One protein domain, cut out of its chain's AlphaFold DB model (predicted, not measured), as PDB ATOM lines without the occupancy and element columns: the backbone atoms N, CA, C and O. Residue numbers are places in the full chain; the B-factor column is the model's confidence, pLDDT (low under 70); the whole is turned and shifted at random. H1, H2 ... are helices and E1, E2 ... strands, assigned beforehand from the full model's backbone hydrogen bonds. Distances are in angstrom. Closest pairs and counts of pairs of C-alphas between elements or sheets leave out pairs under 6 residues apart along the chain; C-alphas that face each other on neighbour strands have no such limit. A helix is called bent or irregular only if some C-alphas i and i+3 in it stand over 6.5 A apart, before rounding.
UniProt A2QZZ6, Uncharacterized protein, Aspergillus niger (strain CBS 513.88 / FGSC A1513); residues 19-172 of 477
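This is residues 19 to 172 of the 477 residues of an uncharacterized protein of Aspergillus niger (strain CBS 513.88 / FGSC A1513) (UniProt A2QZZ6). This is a compact body of crossed helices round a core of H3 and H5: H2 packs on H3, H4 and H7 on H5, and H6 on both. H1 packs on residues 67 to 71 of H3, H8 folds back on H7, and a tiny sheet, E1 beside E2, lies at the rim near residues 106 to 114 of H5. The printed part has 154 residues with eight named helices and two named strands, in the order H1 H2 H3 E1 H4 H5 H6 E2 H7 H8; the sheet is parallel and the class mostly helix. The whole is compact, with a radius of gyration of the C-alphas of 14.3 A and spans of 40 by 34 by 25 A.

Begin at the sheet, where E1, residues 80 to 82, and E2, residues 147 to 149, are parallel, with N 82 and O 148 2.8 A apart and within hydrogen-bond range. Between them in the chain come H4, residues 86 to 96, H5, residues 102 to 122, and H6, residues 129 to 141: a strand-helix-strand unit, two parallel neighbour strands with helices between. The closest C-alphas of H5 and E2 are those of Ala 110 and Val 147, 5.9 A. H5 touches H4 about perpendicular, at 79 degrees, closest at C-alphas Ala 95 and Ile 108, 6.2 A. H7, residues 152 to 162, touches H5 at a steep tilt of 65 degrees, closest at C-alphas Leu 115 and Ala 158, 5.6 A. H8, residues 167 to 172, forms a hairpin with H7, closest at C-alphas Trp 160 and Ala 170, 5.3 A. H3, residues 58 to 71, is the hub, touching five helices, among them H5 and H6. It forms a hairpin with H2, residues 42 to 54, closest at C-alphas Ser 49 and Gly 64, 4.3 A. H1, residues 20 to 30, touches H3, closest at C-alphas Leu 30 and Ser 70, 6.0 A. Every O i to N i+4 pair is within hydrogen-bond range in H1, H2, H3, H4, H6, H7 and H8, and 15 of 17 in H5.

Find C-alpha 20 at (189.060, 160.096, -311.577), where H1 begins. H5 runs 30.0 A from C-alpha 102 at (192.514, 187.249, -320.771), is irregular, with C-alphas 103 and 106 7.9 A apart, and has a kink of 28 degrees near residue 109. H3 measures 20.3 A, H2 18.7 A and H6 17.9 A. H8 ends at C-alpha 172, (181.330, 191.811, -298.373).

The C-alphas farthest apart, Asn 35 and Ser 172, are 41.2 A apart. The printed part has no cut, and the link from H1 to H2 is long, with 11 residues. Look for pLDDT under 70 at residues 31 to 45, among others; the mean of the printed part is 76.6.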
ATOM      1  N   ARG A  19     186.121 163.584-309.781       61.44
ATOM      2  CA  ARG A  19     186.036 162.228-310.367       61.44
ATOM      3  C   ARG A  19     187.362 161.822-311.038       61.44
ATOM      4  O   ARG A  19     187.975 162.685-311.665       61.44
ATOM      5  N   PRO A  20     187.743 160.531-311.084       61.56
ATOM      6  CA  PRO A  20     189.060 160.096-311.577       61.56
ATOM      7  C   PRO A  20     189.473 160.681-312.938       61.56
ATOM      8  O   PRO A  20     190.643 160.953-313.180       61.56
ATOM      9  N   LYS A  21     188.500 160.932-313.824       62.69
ATOM     10  CA  LYS A  21     188.716 161.588-315.124       62.69
ATOM     11  C   LYS A  21     189.174 163.049-315.004       62.69
ATOM     12  O   LYS A  21     190.036 163.468-315.763       62.69
ATOM     13  N   TRP A  22     188.601 163.810-314.073       70.19
ATOM     14  CA  TRP A  22     188.960 165.205-313.800       70.19
ATOM     15  C   TRP A  22     190.274 165.279-313.051       70.19
ATOM     16  O   TRP A  22     191.120 166.069-313.433       70.19
ATOM     17  N   GLN A  23     190.488 164.416-312.057       67.44
ATOM     18  CA  GLN A  23     191.775 164.332-311.375       67.44
ATOM     19  C   GLN A  23     192.889 163.994-312.371       67.44
ATOM     20  O   GLN A  23     193.849 164.739-312.476       67.44
ATOM     21  N   SER A  24     192.711 162.962-313.204       68.88
ATOM     22  CA  SER A  24     193.669 162.620-314.261       68.88
ATOM     23  C   SER A  24     193.893 163.775-315.245       68.88
ATOM     24  O   SER A  24     195.040 164.079-315.566       68.88
ATOM     25  N   PHE A  25     192.834 164.459-315.688       74.69
ATOM     26  CA  PHE A  25     192.943 165.638-316.553       74.69
ATOM     27  C   PHE A  25     193.708 166.789-315.890       74.69
ATOM     28  O   PHE A  25     194.638 167.321-316.490       74.69
ATOM     29  N   LEU A  26     193.352 167.153-314.657       75.38
ATOM     30  CA  LEU A  26     193.974 168.237-313.901       75.38
ATOM     31  C   LEU A  26     195.432 167.908-313.594       75.38
ATOM     32  O   LEU A  26     196.296 168.724-313.878       75.38
ATOM     33  N   THR A  27     195.737 166.693-313.133       69.56
ATOM     34  CA  THR A  27     197.113 166.215-312.950       69.56
ATOM     35  C   THR A  27     197.897 166.291-314.261       69.56
ATOM     36  O   THR A  27     199.021 166.773-314.275       69.56
ATOM     37  N   THR A  28     197.303 165.894-315.390       71.81
ATOM     38  CA  THR A  28     197.947 165.979-316.714       71.81
ATOM     39  C   THR A  28     198.214 167.429-317.136       71.81
ATOM     40  O   THR A  28     199.263 167.721-317.715       71.81
ATOM     41  N   ARG A  29     197.284 168.346-316.835       74.81
ATOM     42  CA  ARG A  29     197.423 169.791-317.074       74.81
ATOM     43  C   ARG A  29     198.506 170.412-316.197       74.81
ATOM     44  O   ARG A  29     199.353 171.126-316.726       74.81
ATOM     45  N   LEU A  30     198.507 170.100-314.901       74.00
ATOM     46  CA  LEU A  30     199.518 170.537-313.937       74.00
ATOM     47  C   LEU A  30     200.913 170.034-314.338       74.00
ATOM     48  O   LEU A  30     201.858 170.811-314.353       74.00
ATOM     49  N   LEU A  31     201.017 168.781-314.793       68.38
ATOM     50  CA  LEU A  31     202.257 168.174-315.297       68.38
ATOM     51  C   LEU A  31     202.588 168.535-316.759       68.38
ATOM     52  O   LEU A  31     203.532 167.990-317.334       68.38
ATOM     53  N   ARG A  32     201.833 169.451-317.382       63.41
ATOM     54  CA  ARG A  32     202.113 170.032-318.710       63.41
ATOM     55  C   ARG A  32     202.245 169.025-319.857       63.41
ATOM     56  O   ARG A  32     202.981 169.264-320.820       63.41
ATOM     57  N   ALA A  33     201.519 167.908-319.819       58.59
ATOM     58  CA  ALA A  33     201.557 166.982-320.946       58.59
ATOM     59  C   ALA A  33     200.876 167.611-322.175       58.59
ATOM     60  O   ALA A  33     199.741 168.083-322.110       58.59
ATOM     61  N   LYS A  34     201.555 167.575-323.330       54.12
ATOM     62  CA  LYS A  34     201.065 168.147-324.603       54.12
ATOM     63  C   LYS A  34     199.799 167.468-325.154       54.12
ATOM     64  O   LYS A  34     199.189 167.991-326.080       54.12
ATOM     65  N   ASN A  35     199.398 166.332-324.583       54.03
ATOM     66  CA  ASN A  35     198.315 165.483-325.072       54.03
ATOM     67  C   ASN A  35     197.134 165.496-324.099       54.03
ATOM     68  O   ASN A  35     196.869 164.515-323.406       54.03
ATOM     69  N   ILE A  36     196.428 166.620-324.034       56.06
ATOM     70  CA  ILE A  36     195.146 166.686-323.333       56.06
ATOM     71  C   ILE A  36     194.081 166.108-324.273       56.06
ATOM     72  O   ILE A  36     193.994 166.550-325.421       56.06
ATOM     73  N   PRO A  37     193.286 165.112-323.847       51.75
ATOM     74  CA  PRO A  37     192.293 164.502-324.720       51.75
ATOM     75  C   PRO A  37     191.253 165.521-325.210       51.75
ATOM     76  O   PRO A  37     190.629 166.207-324.404       51.75
ATOM     77  N   GLN A  38     191.029 165.576-326.527       46.09
ATOM     78  CA  GLN A  38     190.148 166.548-327.202       46.09
ATOM     79  C   GLN A  38     188.673 166.512-326.758       46.09
ATOM     80  O   GLN A  38     187.935 167.443-327.050       46.09
ATOM     81  N   TYR A  39     188.223 165.462-326.064       50.38
ATOM     82  CA  TYR A  39     186.831 165.333-325.609       50.38
ATOM     83  C   TYR A  39     186.522 166.092-324.306       50.38
ATOM     84  O   TYR A  39     185.381 166.071-323.845       50.38
ATOM     85  N   LEU A  40     187.521 166.712-323.670       53.53
ATOM     86  CA  LEU A  40     187.328 167.573-322.505       53.53
ATOM     87  C   LEU A  40     187.280 169.027-322.980       53.53
ATOM     88  O   LEU A  40     188.298 169.718-322.971       53.53
ATOM     89  N   ASP A  41     186.098 169.469-323.419       55.66
ATOM     90  CA  ASP A  41     185.846 170.887-323.693       55.66
ATOM     91  C   ASP A  41     186.172 171.711-322.438       55.66
ATOM     92  O   ASP A  41     185.750 171.387-321.325       55.66
ATOM     93  N   SER A  42     186.919 172.802-322.606       62.72
ATOM     94  CA  SER A  42     187.303 173.693-321.504       62.72
ATOM     95  C   SER A  42     186.109 174.455-320.921       62.72
ATOM     96  O   SER A  42     186.133 174.811-319.745       62.72
ATOM     97  N   THR A  43     185.046 174.657-321.703       66.12
ATOM     98  CA  THR A  43     183.824 175.374-321.311       66.12
ATOM     99  C   THR A  43     183.075 174.718-320.139       66.12
ATOM    100  O   THR A  43     182.934 175.377-319.111       66.12
ATOM    101  N   PRO A  44     182.674 173.429-320.185       66.62
ATOM    102  CA  PRO A  44     182.016 172.766-319.056       66.62
ATOM    103  C   PRO A  44     182.919 172.638-317.819       66.62
ATOM    104  O   PRO A  44     182.428 172.682-316.692       66.62
ATOM    105  N   VAL A  45     184.238 172.509-317.999       69.94
ATOM    106  CA  VAL A  45     185.189 172.486-316.873       69.94
ATOM    107  C   VAL A  45     185.304 173.877-316.232       69.94
ATOM    108  O   VAL A  45     185.335 173.999-315.008       69.94
ATOM    109  N   SER A  46     185.290 174.934-317.048       72.06
ATOM    110  CA  SER A  46     185.253 176.327-316.597       72.06
ATOM    111  C   SER A  46     183.945 176.661-315.872       72.06
ATOM    112  O   SER A  46     183.994 177.256-314.796       72.06
ATOM    113  N   ASP A  47     182.790 176.258-316.405       72.19
ATOM    114  CA  ASP A  47     181.486 176.469-315.758       72.19
ATOM    115  C   ASP A  47     181.398 175.757-314.404       72.19
ATOM    116  O   ASP A  47     180.944 176.351-313.428       72.19
ATOM    117  N   CYS A  48     181.931 174.536-314.311       77.19
ATOM    118  CA  CYS A  48     182.053 173.825-313.041       77.19
ATOM    119  C   CYS A  48     182.929 174.594-312.044       77.19
ATOM    120  O   CYS A  48     182.533 174.780-310.898       77.19
ATOM    121  N   SER A  49     184.083 175.125-312.472       83.06
ATOM    122  CA  SER A  49     184.929 175.928-311.576       83.06
ATOM    123  C   SER A  49     184.185 177.132-310.993       83.06
ATOM    124  O   SER A  49     184.316 177.397-309.803       83.06
ATOM    125  N   ARG A  50     183.349 177.811-311.792       81.50
ATOM    126  CA  ARG A  50     182.521 178.935-311.331       81.50
ATOM    127  C   ARG A  50     181.528 178.489-310.261       81.50
ATOM    128  O   ARG A  50     181.431 179.130-309.223       81.50
ATOM    129  N   GLU A  51     180.793 177.407-310.506       79.94
ATOM    130  CA  GLU A  51     179.796 176.901-309.552       79.94
ATOM    131  C   GLU A  51     180.439 176.495-308.220       79.94
ATOM    132  O   GLU A  51     179.946 176.858-307.152       79.94
ATOM    133  N   LEU A  52     181.595 175.832-308.278       85.69
ATOM    134  CA  LEU A  52     182.345 175.425-307.092       85.69
ATOM    135  C   LEU A  52     182.925 176.616-306.317       85.69
ATOM    136  O   LEU A  52     182.896 176.634-305.088       85.69
ATOM    137  N   LEU A  53     183.398 177.649-307.021       85.94
ATOM    138  CA  LEU A  53     183.926 178.865-306.403       85.94
ATOM    139  C   LEU A  53     182.852 179.736-305.737       85.94
ATOM    140  O   LEU A  53     183.214 180.553-304.889       85.94
ATOM    141  N   GLU A  54     181.570 179.570-306.070       76.19
ATOM    142  CA  GLU A  54     180.435 180.255-305.425       76.19
ATOM    143  C   GLU A  54     179.842 179.479-304.236       76.19
ATOM    144  O   GLU A  54     179.165 180.071-303.396       76.19
ATOM    145  N   SER A  55     180.126 178.176-304.130       79.62
ATOM    146  CA  SER A  55     179.608 177.285-303.080       79.62
ATOM    147  C   SER A  55     179.946 177.772-301.661       79.62
ATOM    148  O   SER A  55     180.972 178.416-301.435       79.62
ATOM    149  N   ASP A  56     179.099 177.469-300.675       76.44
ATOM    150  CA  ASP A  56     179.409 177.633-299.244       76.44
ATOM    151  C   ASP A  56     180.260 176.486-298.685       76.44
ATOM    152  O   ASP A  56     180.742 176.576-297.561       76.44
ATOM    153  N   ASN A  57     180.506 175.423-299.451       83.62
ATOM    154  CA  ASN A  57     181.367 174.334-299.013       83.62
ATOM    155  C   ASN A  57     182.858 174.693-299.203       83.62
ATOM    156  O   ASN A  57     183.290 174.938-300.335       83.62
ATOM    157  N   PRO A  58     183.687 174.653-298.139       87.94
ATOM    158  CA  PRO A  58     185.129 174.898-298.236       87.94
ATOM    159  C   PRO A  58     185.851 173.994-299.243       87.94
ATOM    160  O   PRO A  58     186.797 174.427-299.900       87.94
ATOM    161  N   SER A  59     185.405 172.745-299.383       87.19
ATOM    162  CA  SER A  59     186.016 171.780-300.304       87.19
ATOM    163  C   SER A  59     185.739 172.132-301.761       87.19
ATOM    164  O   SER A  59     186.632 172.042-302.603       87.19
ATOM    165  N   ASP A  60     184.518 172.577-302.054       86.94
ATOM    166  CA  ASP A  60     184.136 173.028-303.391       86.94
ATOM    167  C   ASP A  60     184.949 174.265-303.763       86.94
ATOM    168  O   ASP A  60     185.532 174.321-304.843       86.94
ATOM    169  N   PHE A  61     185.090 175.211-302.830       89.62
ATOM    170  CA  PHE A  61     185.927 176.388-303.030       89.62
ATOM    171  C   PHE A  61     187.369 176.007-303.411       89.62
ATOM    172  O   PHE A  61     187.876 176.495-304.421       89.62
ATOM    173  N   ILE A  62     188.006 175.083-302.679       90.69
ATOM    174  CA  ILE A  62     189.363 174.596-302.994       90.69
ATOM    175  C   ILE A  62     189.408 173.917-304.371       90.69
ATOM    176  O   ILE A  62     190.291 174.214-305.177       90.69
ATOM    177  N   ALA A  63     188.448 173.043-304.678       87.62
ATOM    178  CA  ALA A  63     188.380 172.364-305.971       87.62
ATOM    179  C   ALA A  63     188.225 173.359-307.134       87.62
ATOM    180  O   ALA A  63     188.900 173.232-308.159       87.62
ATOM    181  N   GLY A  64     187.390 174.383-306.959       88.38
ATOM    182  CA  GLY A  64     187.201 175.464-307.917       88.38
ATOM    183  C   GLY A  64     188.490 176.247-308.190       88.38
ATOM    184  O   GLY A  64     188.801 176.515-309.354       88.38
ATOM    185  N   LEU A  65     189.284 176.542-307.148       90.94
ATOM    186  CA  LEU A  65     190.593 177.196-307.289       90.94
ATOM    187  C   LEU A  65     191.553 176.344-308.127       90.94
ATOM    188  O   LEU A  65     192.121 176.840-309.101       90.94
ATOM    189  N   ILE A  66     191.684 175.053-307.795       88.50
ATOM    190  CA  ILE A  66     192.558 174.105-308.507       88.50
ATOM    191  C   ILE A  66     192.183 174.037-309.987       88.50
ATOM    192  O   ILE A  66     193.056 174.139-310.854       88.50
ATOM    193  N   ILE A  67     190.890 173.876-310.287       85.75
ATOM    194  CA  ILE A  67     190.409 173.791-311.667       85.75
ATOM    195  C   ILE A  67     190.766 175.071-312.421       85.75
ATOM    196  O   ILE A  67     191.330 174.996-313.513       85.75
ATOM    197  N   ARG A  68     190.485 176.247-311.844       84.75
ATOM    198  CA  ARG A  68     190.711 177.521-312.532       84.75
ATOM    199  C   ARG A  68     192.195 177.779-312.800       84.75
ATOM    200  O   ARG A  68     192.542 178.155-313.917       84.75
ATOM    201  N   ILE A  69     193.064 177.498-311.828       85.56
ATOM    202  CA  ILE A  69     194.522 177.608-311.995       85.56
ATOM    203  C   ILE A  69     195.026 176.629-313.068       85.56
ATOM    204  O   ILE A  69     195.849 177.002-313.901       85.56
ATOM    205  N   SER A  70     194.499 175.401-313.103       81.69
ATOM    206  CA  SER A  70     194.906 174.358-314.064       81.69
ATOM    207  C   SER A  70     194.440 174.622-315.504       81.69
ATOM    208  O   SER A  70     195.027 174.116-316.471       81.69
ATOM    209  N   LEU A  71     193.355 175.381-315.670       78.88
ATOM    210  CA  LEU A  71     192.848 175.786-316.981       78.88
ATOM    211  C   LEU A  71     193.613 176.977-317.568       78.88
ATOM    212  O   LEU A  71     193.689 177.070-318.792       78.88
ATOM    213  N   SER A  72     194.223 177.818-316.732       76.62
ATOM    214  CA  SER A  72     194.982 178.982-317.190       76.62
ATOM    215  C   SER A  72     196.178 178.578-318.082       76.62
ATOM    216  O   SER A  72     196.939 177.667-317.727       76.62
ATOM    217  N   PRO A  73     196.384 179.215-319.251       68.12
ATOM    218  CA  PRO A  73     197.570 179.069-320.081       68.12
ATOM    219  C   PRO A  73     198.761 179.807-319.433       68.12
ATOM    220  O   PRO A  73     199.221 180.838-319.908       68.12
ATOM    221  N   ASN A  74     199.278 179.274-318.322       61.56
ATOM    222  CA  ASN A  74     200.362 179.889-317.547       61.56
ATOM    223  C   ASN A  74     201.733 179.749-318.233       61.56
ATOM    224  O   ASN A  74     202.500 178.824-317.930       61.56
ATOM    225  N   MET A  75     202.051 180.682-319.130       53.72
ATOM    226  CA  MET A  75     203.388 180.859-319.699       53.72
ATOM    227  C   MET A  75     203.998 182.167-319.169       53.72
ATOM    228  O   MET A  75     203.469 183.241-319.424       53.72
ATOM    229  N   ASP A  76     205.095 182.041-318.415       58.94
ATOM    230  CA  ASP A  76     205.989 183.118-317.954       58.94
ATOM    231  C   ASP A  76     205.321 184.326-317.275       58.94
ATOM    232  O   ASP A  76     205.280 185.441-317.793       58.94
ATOM    233  N   LEU A  77     204.844 184.115-316.046       64.75
ATOM    234  CA  LEU A  77     204.206 185.155-315.245       64.75
ATOM    235  C   LEU A  77     205.180 185.680-314.177       64.75
ATOM    236  O   LEU A  77     205.536 184.969-313.240       64.75
ATOM    237  N   ALA A  78     205.620 186.932-314.322       71.94
ATOM    238  CA  ALA A  78     206.424 187.622-313.310       71.94
ATOM    239  C   ALA A  78     205.598 187.955-312.043       71.94
ATOM    240  O   ALA A  78     204.372 187.809-312.023       71.94
ATOM    241  N   GLU A  79     206.254 188.450-310.994       82.25
ATOM    242  CA  GLU A  79     205.618 188.851-309.729       82.25
ATOM    243  C   GLU A  79     204.461 189.848-309.934       82.25
ATOM    244  O   GLU A  79     204.542 190.744-310.777       82.25
ATOM    245  N   VAL A  80     203.373 189.677-309.186       84.62
ATOM    246  CA  VAL A  80     202.180 190.527-309.199       84.62
ATOM    247  C   VAL A  80     202.064 191.244-307.861       84.62
ATOM    248  O   VAL A  80     201.960 190.614-306.811       84.62
ATOM    249  N   HIS A  81     202.015 192.570-307.905       83.12
ATOM    250  CA  HIS A  81     201.734 193.376-306.725       83.12
ATOM    251  C   HIS A  81     200.220 193.549-306.543       83.12
ATOM    252  O   HIS A  81     199.523 193.966-307.467       83.12
ATOM    253  N   VAL A  82     199.722 193.233-305.351       79.62
ATOM    254  CA  VAL A  82     198.318 193.297-304.945       79.62
ATOM    255  C   VAL A  82     198.177 194.226-303.745       79.62
ATOM    256  O   VAL A  82     198.820 194.049-302.712       79.62
ATOM    257  N   ASP A  83     197.276 195.191-303.851       70.56
ATOM    258  CA  ASP A  83     196.850 196.054-302.757       70.56
ATOM    259  C   ASP A  83     195.379 195.799-302.387       70.56
ATOM    260  O   ASP A  83     194.627 195.161-303.126       70.56
ATOM    261  N   SER A  84     194.927 196.320-301.243       65.50
ATOM    262  CA  SER A  84     193.514 196.262-300.837       65.50
ATOM    263  C   SER A  84     192.646 197.287-301.580       65.50
ATOM    264  O   SER A  84     191.698 197.839-301.014       65.50
ATOM    265  N   SER A  85     192.999 197.623-302.823       64.62
ATOM    266  CA  SER A  85     192.250 198.587-303.620       64.62
ATOM    267  C   SER A  85     190.931 197.998-304.110       64.62
ATOM    268  O   SER A  85     190.725 196.782-304.201       64.62
ATOM    269  N   ARG A  86     190.026 198.898-304.505       58.41
ATOM    270  CA  ARG A  86     188.780 198.541-305.195       58.41
ATOM    271  C   ARG A  86     189.049 197.719-306.458       58.41
ATOM    272  O   ARG A  86     188.249 196.851-306.791       58.41
ATOM    273  N   VAL A  87     190.183 197.962-307.120       64.75
ATOM    274  CA  VAL A  87     190.597 197.255-308.333       64.75
ATOM    275  C   VAL A  87     190.876 195.791-308.039       64.75
ATOM    276  O   VAL A  87     190.327 194.910-308.702       64.75
ATOM    277  N   THR A  88     191.678 195.511-307.016       69.75
ATOM    278  CA  THR A  88     192.046 194.129-306.715       69.75
ATOM    279  C   THR A  88     190.881 193.330-306.136       69.75
ATOM    280  O   THR A  88     190.711 192.157-306.469       69.75
ATOM    281  N   LEU A  89     190.012 193.977-305.356       70.88
ATOM    282  CA  LEU A  89     188.744 193.388-304.919       70.88
ATOM    283  C   LEU A  89     187.843 193.045-306.118       70.88
ATOM    284  O   LEU A  89     187.354 191.921-306.219       70.88
ATOM    285  N   ALA A  90     187.694 193.952-307.086       66.69
ATOM    286  CA  ALA A  90     186.917 193.698-308.298       66.69
ATOM    287  C   ALA A  90     187.480 192.535-309.130       66.69
ATOM    288  O   ALA A  90     186.727 191.696-309.628       66.69
ATOM    289  N   ARG A  91     188.810 192.458-309.255       74.38
ATOM    290  CA  ARG A  91     189.499 191.349-309.930       74.38
ATOM    291  C   ARG A  91     189.240 190.023-309.220       74.38
ATOM    292  O   ARG A  91     188.902 189.052-309.889       74.38
ATOM    293  N   LEU A  92     189.309 189.996-307.887       78.25
ATOM    294  CA  LEU A  92     188.933 188.830-307.085       78.25
ATOM    295  C   LEU A  92     187.476 188.417-307.349       78.25
ATOM    296  O   LEU A  92     187.218 187.252-307.635       78.25
ATOM    297  N   HIS A  93     186.529 189.353-307.296       77.50
ATOM    298  CA  HIS A  93     185.114 189.063-307.535       77.50
ATOM    299  C   HIS A  93     184.871 188.472-308.930       77.50
ATOM    300  O   HIS A  93     184.279 187.402-309.072       77.50
ATOM    301  N   ASN A  94     185.405 189.117-309.969       72.38
ATOM    302  CA  ASN A  94     185.259 188.653-311.346       72.38
ATOM    303  C   ASN A  94     185.951 187.304-311.587       72.38
ATOM    304  O   ASN A  94     185.439 186.488-312.359       72.38
ATOM    305  N   ALA A  95     187.080 187.049-310.921       76.81
ATOM    306  CA  ALA A  95     187.765 185.763-310.962       76.81
ATOM    307  C   ALA A  95     186.906 184.640-310.371       76.81
ATOM    308  O   ALA A  95     186.739 183.605-311.014       76.81
ATOM    309  N   ILE A  96     186.317 184.865-309.192       81.25
ATOM    310  CA  ILE A  96     185.429 183.901-308.528       81.25
ATOM    311  C   ILE A  96     184.185 183.614-309.379       81.25
ATOM    312  O   ILE A  96     183.799 182.460-309.540       81.25
ATOM    313  N   ARG A  97     183.619 184.642-310.021       72.62
ATOM    314  CA  ARG A  97     182.485 184.514-310.954       72.62
ATOM    315  C   ARG A  97     182.856 183.914-312.320       72.62
ATOM    316  O   ARG A  97     181.978 183.739-313.166       72.62
ATOM    317  N   GLY A  98     184.135 183.633-312.583       67.81
ATOM    318  CA  GLY A  98     184.609 183.076-313.855       67.81
ATOM    319  C   GLY A  98     184.510 184.029-315.053       67.81
ATOM    320  O   GLY A  98     184.488 183.567-316.191       67.81
ATOM    321  N   ARG A  99     184.444 185.349-314.822       63.69
ATOM    322  CA  ARG A  99     184.261 186.399-315.852       63.69
ATOM    323  C   ARG A  99     185.543 187.182-316.167       63.69
ATOM    324  O   ARG A  99     185.498 188.266-316.736       63.69
ATOM    325  N   ALA A 100     186.683 186.639-315.764       60.69
ATOM    326  CA  ALA A 100     188.006 187.179-316.032       60.69
ATOM    327  C   ALA A 100     188.291 187.300-317.539       60.69
ATOM    328  O   ALA A 100     188.236 186.295-318.248       60.69
ATOM    329  N   GLY A 101     188.634 188.500-318.015       60.38
ATOM    330  CA  GLY A 101     189.228 188.678-319.341       60.38
ATOM    331  C   GLY A 101     190.671 188.161-319.380       60.38
ATOM    332  O   GLY A 101     191.357 188.175-318.358       60.38
ATOM    333  N   LEU A 102     191.141 187.742-320.561       60.47
ATOM    334  CA  LEU A 102     192.514 187.249-320.771       60.47
ATOM    335  C   LEU A 102     193.584 188.294-320.402       60.47
ATOM    336  O   LEU A 102     194.679 187.946-319.979       60.47
ATOM    337  N   GLU A 103     193.255 189.582-320.520       58.41
ATOM    338  CA  GLU A 103     194.174 190.706-320.285       58.41
ATOM    339  C   GLU A 103     194.645 190.838-318.824       58.41
ATOM    340  O   GLU A 103     195.676 191.452-318.577       58.41
ATOM    341  N   VAL A 104     193.921 190.242-317.869       71.31
ATOM    342  CA  VAL A 104     194.233 190.263-316.423       71.31
ATOM    343  C   VAL A 104     194.381 188.854-315.839       71.31
ATOM    344  O   VAL A 104     194.270 188.634-314.630       71.31
ATOM    345  N   GLU A 105     194.588 187.859-316.705       77.44
ATOM    346  CA  GLU A 105     194.696 186.454-316.309       77.44
ATOM    347  C   GLU A 105     195.868 186.226-315.348       77.44
ATOM    348  O   GLU A 105     195.739 185.480-314.376       77.44
ATOM    349  N   ARG A 106     196.975 186.951-315.547       80.31
ATOM    350  CA  ARG A 106     198.154 186.900-314.681       80.31
ATOM    351  C   ARG A 106     197.822 187.253-313.236       80.31
ATOM    352  O   ARG A 106     198.142 186.480-312.337       80.31
ATOM    353  N   GLU A 107     197.192 188.402-313.012       80.31
ATOM    354  CA  GLU A 107     196.805 188.883-311.687       80.31
ATOM    355  C   GLU A 107     195.805 187.944-311.030       80.31
ATOM    356  O   GLU A 107     195.871 187.692-309.830       80.31
ATOM    357  N   ILE A 108     194.891 187.396-311.825       83.50
ATOM    358  CA  ILE A 108     193.866 186.487-311.339       83.50
ATOM    359  C   ILE A 108     194.487 185.173-310.883       83.50
ATOM    360  O   ILE A 108     194.209 184.742-309.769       83.50
ATOM    361  N   VAL A 109     195.381 184.570-311.666       86.25
ATOM    362  CA  VAL A 109     196.104 183.359-311.249       86.25
ATOM    363  C   VAL A 109     196.952 183.630-310.008       86.25
ATOM    364  O   VAL A 109     196.987 182.790-309.114       86.25
ATOM    365  N   ALA A 110     197.572 184.809-309.909       87.56
ATOM    366  CA  ALA A 110     198.299 185.240-308.716       87.56
ATOM    367  C   ALA A 110     197.388 185.275-307.474       87.56
ATOM    368  O   ALA A 110     197.708 184.680-306.445       87.56
ATOM    369  N   ILE A 111     196.222 185.924-307.584       88.75
ATOM    370  CA  ILE A 111     195.230 186.009-306.506       88.75
ATOM    371  C   ILE A 111     194.750 184.609-306.122       88.75
ATOM    372  O   ILE A 111     194.829 184.248-304.953       88.75
ATOM    373  N   LEU A 112     194.293 183.798-307.081       91.62
ATOM    374  CA  LEU A 112     193.792 182.443-306.810       91.62
ATOM    375  C   LEU A 112     194.884 181.542-306.212       91.62
ATOM    376  O   LEU A 112     194.604 180.763-305.302       91.62
ATOM    377  N   GLY A 113     196.124 181.695-306.676       90.88
ATOM    378  CA  GLY A 113     197.311 181.032-306.142       90.88
ATOM    379  C   GLY A 113     197.646 181.436-304.701       90.88
ATOM    380  O   GLY A 113     198.033 180.610-303.878       90.88
ATOM    381  N   TYR A 114     197.428 182.697-304.337       92.75
ATOM    382  CA  TYR A 114     197.509 183.104-302.938       92.75
ATOM    383  C   TYR A 114     196.380 182.480-302.105       92.75
ATOM    384  O   TYR A 114     196.626 181.935-301.030       92.75
ATOM    385  N   LEU A 115     195.142 182.486-302.605       94.06
ATOM    386  CA  LEU A 115     194.008 181.898-301.885       94.06
ATOM    387  C   LEU A 115     194.185 180.400-301.616       94.06
ATOM    388  O   LEU A 115     193.890 179.950-300.509       94.06
ATOM    389  N   ILE A 116     194.688 179.636-302.592       93.12
ATOM    390  CA  ILE A 116     194.934 178.201-302.413       93.12
ATOM    391  C   ILE A 116     196.049 177.954-301.386       93.12
ATOM    392  O   ILE A 116     195.909 177.064-300.553       93.12
ATOM    393  N   SER A 117     197.093 178.793-301.350       93.62
ATOM    394  CA  SER A 117     198.139 178.705-300.320       93.62
ATOM    395  C   SER A 117     197.600 178.919-298.901       93.62
ATOM    396  O   SER A 117     197.951 178.170-297.990       93.62
ATOM    397  N   VAL A 118     196.683 179.878-298.718       94.19
ATOM    398  CA  VAL A 118     196.029 180.103-297.421       94.19
ATOM    399  C   VAL A 118     195.113 178.929-297.079       94.19
ATOM    400  O   VAL A 118     195.068 178.510-295.927       94.19
ATOM    401  N   ALA A 119     194.407 178.357-298.058       92.25
ATOM    402  CA  ALA A 119     193.567 177.185-297.825       92.25
ATOM    403  C   ALA A 119     194.381 175.959-297.371       92.25
ATOM    404  O   ALA A 119     193.945 175.250-296.466       92.25
ATOM    405  N   ILE A 120     195.578 175.745-297.935       92.19
ATOM    406  CA  ILE A 120     196.520 174.699-297.498       92.19
ATOM    407  C   ILE A 120     196.981 174.946-296.058       92.19
ATOM    408  O   ILE A 120     196.951 174.028-295.244       92.19
ATOM    409  N   GLU A 121     197.348 176.187-295.724       93.44
ATOM    410  CA  GLU A 121     197.767 176.564-294.368       93.44
ATOM    411  C   GLU A 121     196.660 176.313-293.331       93.44
ATOM    412  O   GLU A 121     196.915 175.793-292.246       93.44
ATOM    413  N   VAL A 122     195.424 176.692-293.663       89.25
ATOM    414  CA  VAL A 122     194.267 176.585-292.764       89.25
ATOM    415  C   VAL A 122     193.784 175.144-292.631       89.25
ATOM    416  O   VAL A 122     193.297 174.781-291.564       89.25
ATOM    417  N   SER A 123     193.909 174.347-293.699       86.06
ATOM    418  CA  SER A 123     193.480 172.947-293.789       86.06
ATOM    419  C   SER A 123     192.059 172.727-293.239       86.06
ATOM    420  O   SER A 123     191.879 172.253-292.111       86.06
ATOM    421  N   PRO A 124     191.008 173.124-293.989       80.31
ATOM    422  CA  PRO A 124     189.634 173.050-293.505       80.31
ATOM    423  C   PRO A 124     189.276 171.614-293.121       80.31
ATOM    424  O   PRO A 124     189.403 170.711-293.938       80.31
ATOM    425  N   ALA A 125     188.750 171.403-291.913       70.56
ATOM    426  CA  ALA A 125     188.473 170.061-291.382       70.56
ATOM    427  C   ALA A 125     187.487 169.220-292.227       70.56
ATOM    428  O   ALA A 125     187.380 168.014-292.034       70.56
ATOM    429  N   ILE A 126     186.746 169.863-293.133       72.56
ATOM    430  CA  ILE A 126     185.762 169.239-294.027       72.56
ATOM    431  C   ILE A 126     186.408 168.809-295.365       72.56
ATOM    432  O   ILE A 126     185.828 168.001-296.086       72.56
ATOM    433  N   ALA A 127     187.605 169.310-295.695       78.31
ATOM    434  CA  ALA A 127     188.307 168.998-296.938       78.31
ATOM    435  C   ALA A 127     189.028 167.634-296.856       78.31
ATOM    436  O   ALA A 127     189.787 167.403-295.914       78.31
ATOM    437  N   PRO A 128     188.839 166.721-297.829       82.44
ATOM    438  CA  PRO A 128     189.535 165.435-297.838       82.44
ATOM    439  C   PRO A 128     191.024 165.551-298.132       82.44
ATOM    440  O   PRO A 128     191.463 166.455-298.845       82.44
ATOM    441  N   ALA A 129     191.778 164.558-297.663       82.88
ATOM    442  CA  ALA A 129     193.222 164.480-297.848       82.88
ATOM    443  C   ALA A 129     193.622 164.515-299.331       82.88
ATOM    444  O   ALA A 129     194.519 165.266-299.696       82.88
ATOM    445  N   GLU A 130     192.909 163.799-300.204       80.75
ATOM    446  CA  GLU A 130     193.224 163.740-301.636       80.75
ATOM    447  C   GLU A 130     193.060 165.103-302.325       80.75
ATOM    448  O   GLU A 130     193.795 165.439-303.256       80.75
ATOM    449  N   LEU A 131     192.093 165.907-301.871       84.25
ATOM    450  CA  LEU A 131     191.891 167.261-302.378       84.25
ATOM    451  C   LEU A 131     193.015 168.193-301.913       84.25
ATOM    452  O   LEU A 131     193.477 169.024-302.694       84.25
ATOM    453  N   MET A 132     193.471 168.038-300.670       87.56
ATOM    454  CA  MET A 132     194.577 168.821-300.116       87.56
ATOM    455  C   MET A 132     195.914 168.465-300.776       87.56
ATOM    456  O   MET A 132     196.653 169.366-301.162       87.56
ATOM    457  N   GLU A 133     196.182 167.181-301.024       85.19
ATOM    458  CA  GLU A 133     197.343 166.734-301.805       85.19
ATOM    459  C   GLU A 133     197.332 167.329-303.220       85.19
ATOM    460  O   GLU A 133     198.368 167.748-303.744       85.19
ATOM    461  N   LEU A 134     196.153 167.416-303.844       83.12
ATOM    462  CA  LEU A 134     196.016 168.049-305.150       83.12
ATOM    463  C   LEU A 134     196.197 169.571-305.084       83.12
ATOM    464  O   LEU A 134     196.762 170.146-306.014       83.12
ATOM    465  N   ALA A 135     195.760 170.229-304.009       88.50
ATOM    466  CA  ALA A 135     196.014 171.650-303.789       88.50
ATOM    467  C   ALA A 135     197.519 171.925-303.639       88.50
ATOM    468  O   ALA A 135     198.046 172.840-304.271       88.50
ATOM    469  N   GLU A 136     198.234 171.092-302.883       88.25
ATOM    470  CA  GLU A 136     199.692 171.161-302.747       88.25
ATOM    471  C   GLU A 136     200.416 170.885-304.070       88.25
ATOM    472  O   GLU A 136     201.398 171.554-304.400       88.25
ATOM    473  N   ALA A 137     199.946 169.910-304.853       84.44
ATOM    474  CA  ALA A 137     200.459 169.664-306.198       84.44
ATOM    475  C   ALA A 137     200.188 170.861-307.119       84.44
ATOM    476  O   ALA A 137     201.071 171.272-307.861       84.44
ATOM    477  N   CYS A 138     199.005 171.472-307.035       86.75
ATOM    478  CA  CYS A 138     198.678 172.683-307.778       86.75
ATOM    479  C   CYS A 138     199.633 173.827-307.414       86.75
ATOM    480  O   CYS A 138     200.194 174.444-308.312       86.75
ATOM    481  N   GLN A 139     199.907 174.049-306.126       86.31
ATOM    482  CA  GLN A 139     200.812 175.107-305.674       86.31
ATOM    483  C   GLN A 139     202.272 174.892-306.106       86.31
ATOM    484  O   GLN A 139     202.995 175.864-306.321       86.31
ATOM    485  N   ARG A 140     202.719 173.633-306.206       82.88
ATOM    486  CA  ARG A 140     204.095 173.284-306.599       82.88
ATOM    487  C   ARG A 140     204.303 173.228-308.109       82.88
ATOM    488  O   ARG A 140     205.337 173.676-308.591       82.88
ATOM    489  N   GLU A 141     203.352 172.645-308.830       77.25
ATOM    490  CA  GLU A 141     203.496 172.298-310.248       77.25
ATOM    491  C   GLU A 141     202.883 173.358-311.179       77.25
ATOM    492  O   GLU A 141     203.293 173.490-312.336       77.25
ATOM    493  N   ALA A 142     201.909 174.150-310.705       75.25
ATOM    494  CA  ALA A 142     201.386 175.260-311.492       75.25
ATOM    495  C   ALA A 142     202.351 176.452-311.461       75.25
ATOM    496  O   ALA A 142     202.916 176.814-310.431       75.25
ATOM    497  N   TYR A 143     202.494 177.118-312.605       74.75
ATOM    498  CA  TYR A 143     203.298 178.333-312.728       74.75
ATOM    499  C   TYR A 143     202.483 179.521-312.225       74.75
ATOM    500  O   TYR A 143     201.906 180.278-313.005       74.75
ATOM    501  N   ILE A 144     202.388 179.615-310.903       80.75
ATOM    502  CA  ILE A 144     201.677 180.673-310.197       80.75
ATOM    503  C   ILE A 144     202.648 181.846-310.007       80.75
ATOM    504  O   ILE A 144     203.705 181.664-309.396       80.75
ATOM    505  N   PRO A 145     202.328 183.050-310.513       81.25
ATOM    506  CA  PRO A 145     203.141 184.224-310.243       81.25
ATOM    507  C   PRO A 145     203.173 184.521-308.743       81.25
ATOM    508  O   PRO A 145     202.159 184.412-308.052       81.25
ATOM    509  N   GLN A 146     204.343 184.920-308.241       81.38
ATOM    510  CA  GLN A 146     204.462 185.375-306.859       81.38
ATOM    511  C   GLN A 146     203.586 186.608-306.638       81.38
ATOM    512  O   GLN A 146     203.506 187.476-307.504       81.38
ATOM    513  N   VAL A 147     202.939 186.675-305.478       86.12
ATOM    514  CA  VAL A 147     202.105 187.803-305.064       86.12
ATOM    515  C   VAL A 147     202.797 188.562-303.938       86.12
ATOM    516  O   VAL A 147     203.236 187.952-302.964       86.12
ATOM    517  N   SER A 148     202.855 189.888-304.045       85.25
ATOM    518  CA  SER A 148     203.351 190.785-302.993       85.25
ATOM    519  C   SER A 148     202.375 191.928-302.714       85.25
ATOM    520  O   SER A 148     201.475 192.175-303.505       85.25
ATOM    521  N   GLY A 149     202.531 192.625-301.582       83.44
ATOM    522  CA  GLY A 149     201.716 193.793-301.211       83.44
ATOM    523  C   GLY A 149     200.814 193.577-299.990       83.44
ATOM    524  O   GLY A 149     201.187 192.867-299.056       83.44
ATOM    525  N   HIS A 150     199.650 194.233-299.954       78.06
ATOM    526  CA  HIS A 150     198.719 194.191-298.818       78.06
ATOM    527  C   HIS A 150     197.800 192.970-298.904       78.06
ATOM    528  O   HIS A 150     196.676 193.064-299.385       78.06
ATOM    529  N   LEU A 151     198.265 191.816-298.424       85.19
ATOM    530  CA  LEU A 151     197.560 190.536-298.592       85.19
ATOM    531  C   LEU A 151     196.562 190.204-297.477       85.19
ATOM    532  O   LEU A 151     195.818 189.231-297.597       85.19
ATOM    533  N   ASP A 152     196.495 191.013-296.418       83.00
ATOM    534  CA  ASP A 152     195.646 190.752-295.248       83.00
ATOM    535  C   ASP A 152     194.165 190.587-295.616       83.00
ATOM    536  O   ASP A 152     193.476 189.736-295.053       83.00
ATOM    537  N   PHE A 153     193.677 191.338-296.611       75.31
ATOM    538  CA  PHE A 153     192.296 191.207-297.079       75.31
ATOM    539  C   PHE A 153     192.072 189.902-297.861       75.31
ATOM    540  O   PHE A 153     191.051 189.248-297.668       75.31
ATOM    541  N   LEU A 154     193.023 189.468-298.697       87.06
ATOM    542  CA  LEU A 154     192.934 188.171-299.379       87.06
ATOM    543  C   LEU A 154     193.020 187.017-298.381       87.06
ATOM    544  O   LEU A 154     192.321 186.015-298.521       87.06
ATOM    545  N   ARG A 155     193.843 187.163-297.339       89.75
ATOM    546  CA  ARG A 155     193.946 186.183-296.258       89.75
ATOM    547  C   ARG A 155     192.635 186.097-295.486       89.75
ATOM    548  O   ARG A 155     192.127 185.001-295.266       89.75
ATOM    549  N   ALA A 156     192.046 187.239-295.136       81.69
ATOM    550  CA  ALA A 156     190.732 187.295-294.509       81.69
ATOM    551  C   ALA A 156     189.645 186.680-295.412       81.69
ATOM    552  O   ALA A 156     188.855 185.875-294.920       81.69
ATOM    553  N   TYR A 157     189.651 186.963-296.722       85.75
ATOM    554  CA  TYR A 157     188.763 186.317-297.696       85.75
ATOM    555  C   TYR A 157     188.850 184.797-297.618       85.75
ATOM    556  O   TYR A 157     187.848 184.126-297.377       85.75
ATOM    557  N   ALA A 158     190.059 184.260-297.797       91.31
ATOM    558  CA  ALA A 158     190.307 182.829-297.815       91.31
ATOM    559  C   ALA A 158     189.866 182.173-296.504       91.31
ATOM    560  O   ALA A 158     189.222 181.130-296.540       91.31
ATOM    561  N   LEU A 159     190.141 182.805-295.357       87.94
ATOM    562  CA  LEU A 159     189.719 182.312-294.045       87.94
ATOM    563  C   LEU A 159     188.197 182.201-293.926       87.94
ATOM    564  O   LEU A 159     187.703 181.185-293.440       87.94
ATOM    565  N   TRP A 160     187.449 183.210-294.374       82.06
ATOM    566  CA  TRP A 160     185.984 183.157-294.376       82.06
ATOM    567  C   TRP A 160     185.461 182.047-295.288       82.06
ATOM    568  O   TRP A 160     184.631 181.247-294.858       82.06
ATOM    569  N   ARG A 161     186.009 181.922-296.502       88.56
ATOM    570  CA  ARG A 161     185.644 180.837-297.430       88.56
ATOM    571  C   ARG A 161     185.958 179.455-296.848       88.56
ATOM    572  O   ARG A 161     185.131 178.557-296.926       88.56
ATOM    573  N   CYS A 162     187.099 179.304-296.177       88.88
ATOM    574  CA  CYS A 162     187.500 178.063-295.508       88.88
ATOM    575  C   CYS A 162     186.619 177.702-294.300       88.88
ATOM    576  O   CYS A 162     186.554 176.534-293.921       88.88
ATOM    577  N   ARG A 163     185.934 178.679-293.693       82.75
ATOM    578  CA  ARG A 163     184.950 178.464-292.615       82.75
ATOM    579  C   ARG A 163     183.553 178.110-293.128       82.75
ATOM    580  O   ARG A 163     182.702 177.753-292.321       82.75
ATOM    581  N   GLY A 164     183.334 178.194-294.438       77.81
ATOM    582  CA  GLY A 164     182.056 177.906-295.083       77.81
ATOM    583  C   GLY A 164     181.184 179.137-295.338       77.81
ATOM    584  O   GLY A 164     179.998 179.006-295.628       77.81
ATOM    585  N   GLU A 165     181.742 180.347-295.243       75.88
ATOM    586  CA  GLU A 165     181.021 181.547-295.673       75.88
ATOM    587  C   GLU A 165     180.967 181.610-297.192       75.88
ATOM    588  O   GLU A 165     181.994 181.398-297.836       75.88
ATOM    589  N   ARG A 166     179.814 181.977-297.765       69.19
ATOM    590  CA  ARG A 166     179.630 182.197-299.216       69.19
ATOM    591  C   ARG A 166     180.552 183.287-299.766       69.19
ATOM    592  O   ARG A 166     180.988 184.161-299.014       69.19
ATOM    593  N   HIS A 167     180.827 183.255-301.078       76.25
ATOM    594  CA  HIS A 167     181.719 184.214-301.737       76.25
ATOM    595  C   HIS A 167     181.311 185.640-301.401       76.25
ATOM    596  O   HIS A 167     182.141 186.445-301.007       76.25
ATOM    597  N   GLU A 168     180.024 185.926-301.493       63.19
ATOM    598  CA  GLU A 168     179.456 187.253-301.352       63.19
ATOM    599  C   GLU A 168     179.505 187.743-299.907       63.19
ATOM    600  O   GLU A 168     179.765 188.921-299.680       63.19
ATOM    601  N   VAL A 169     179.357 186.845-298.924       61.12
ATOM    602  CA  VAL A 169     179.531 187.179-297.502       61.12
ATOM    603  C   VAL A 169     181.001 187.452-297.216       61.12
ATOM    604  O   VAL A 169     181.340 188.541-296.754       61.12
ATOM    605  N   ALA A 170     181.882 186.514-297.566       67.94
ATOM    606  CA  ALA A 170     183.321 186.654-297.380       67.94
ATOM    607  C   ALA A 170     183.861 187.908-298.078       67.94
ATOM    608  O   ALA A 170     184.643 188.646-297.494       67.94
ATOM    609  N   TYR A 171     183.409 188.176-299.301       67.81
ATOM    610  CA  TYR A 171     183.775 189.349-300.082       67.81
ATOM    611  C   TYR A 171     183.213 190.631-299.461       67.81
ATOM    612  O   TYR A 171     183.956 191.596-299.305       67.81
ATOM    613  N   SER A 172     181.952 190.637-299.007       54.91
ATOM    614  CA  SER A 172     181.330 191.811-298.373       54.91
ATOM    615  C   SER A 172     182.033 192.282-297.099       54.91
ATOM    616  O   SER A 172     181.990 193.467-296.787       54.91
TER     617      SER A 172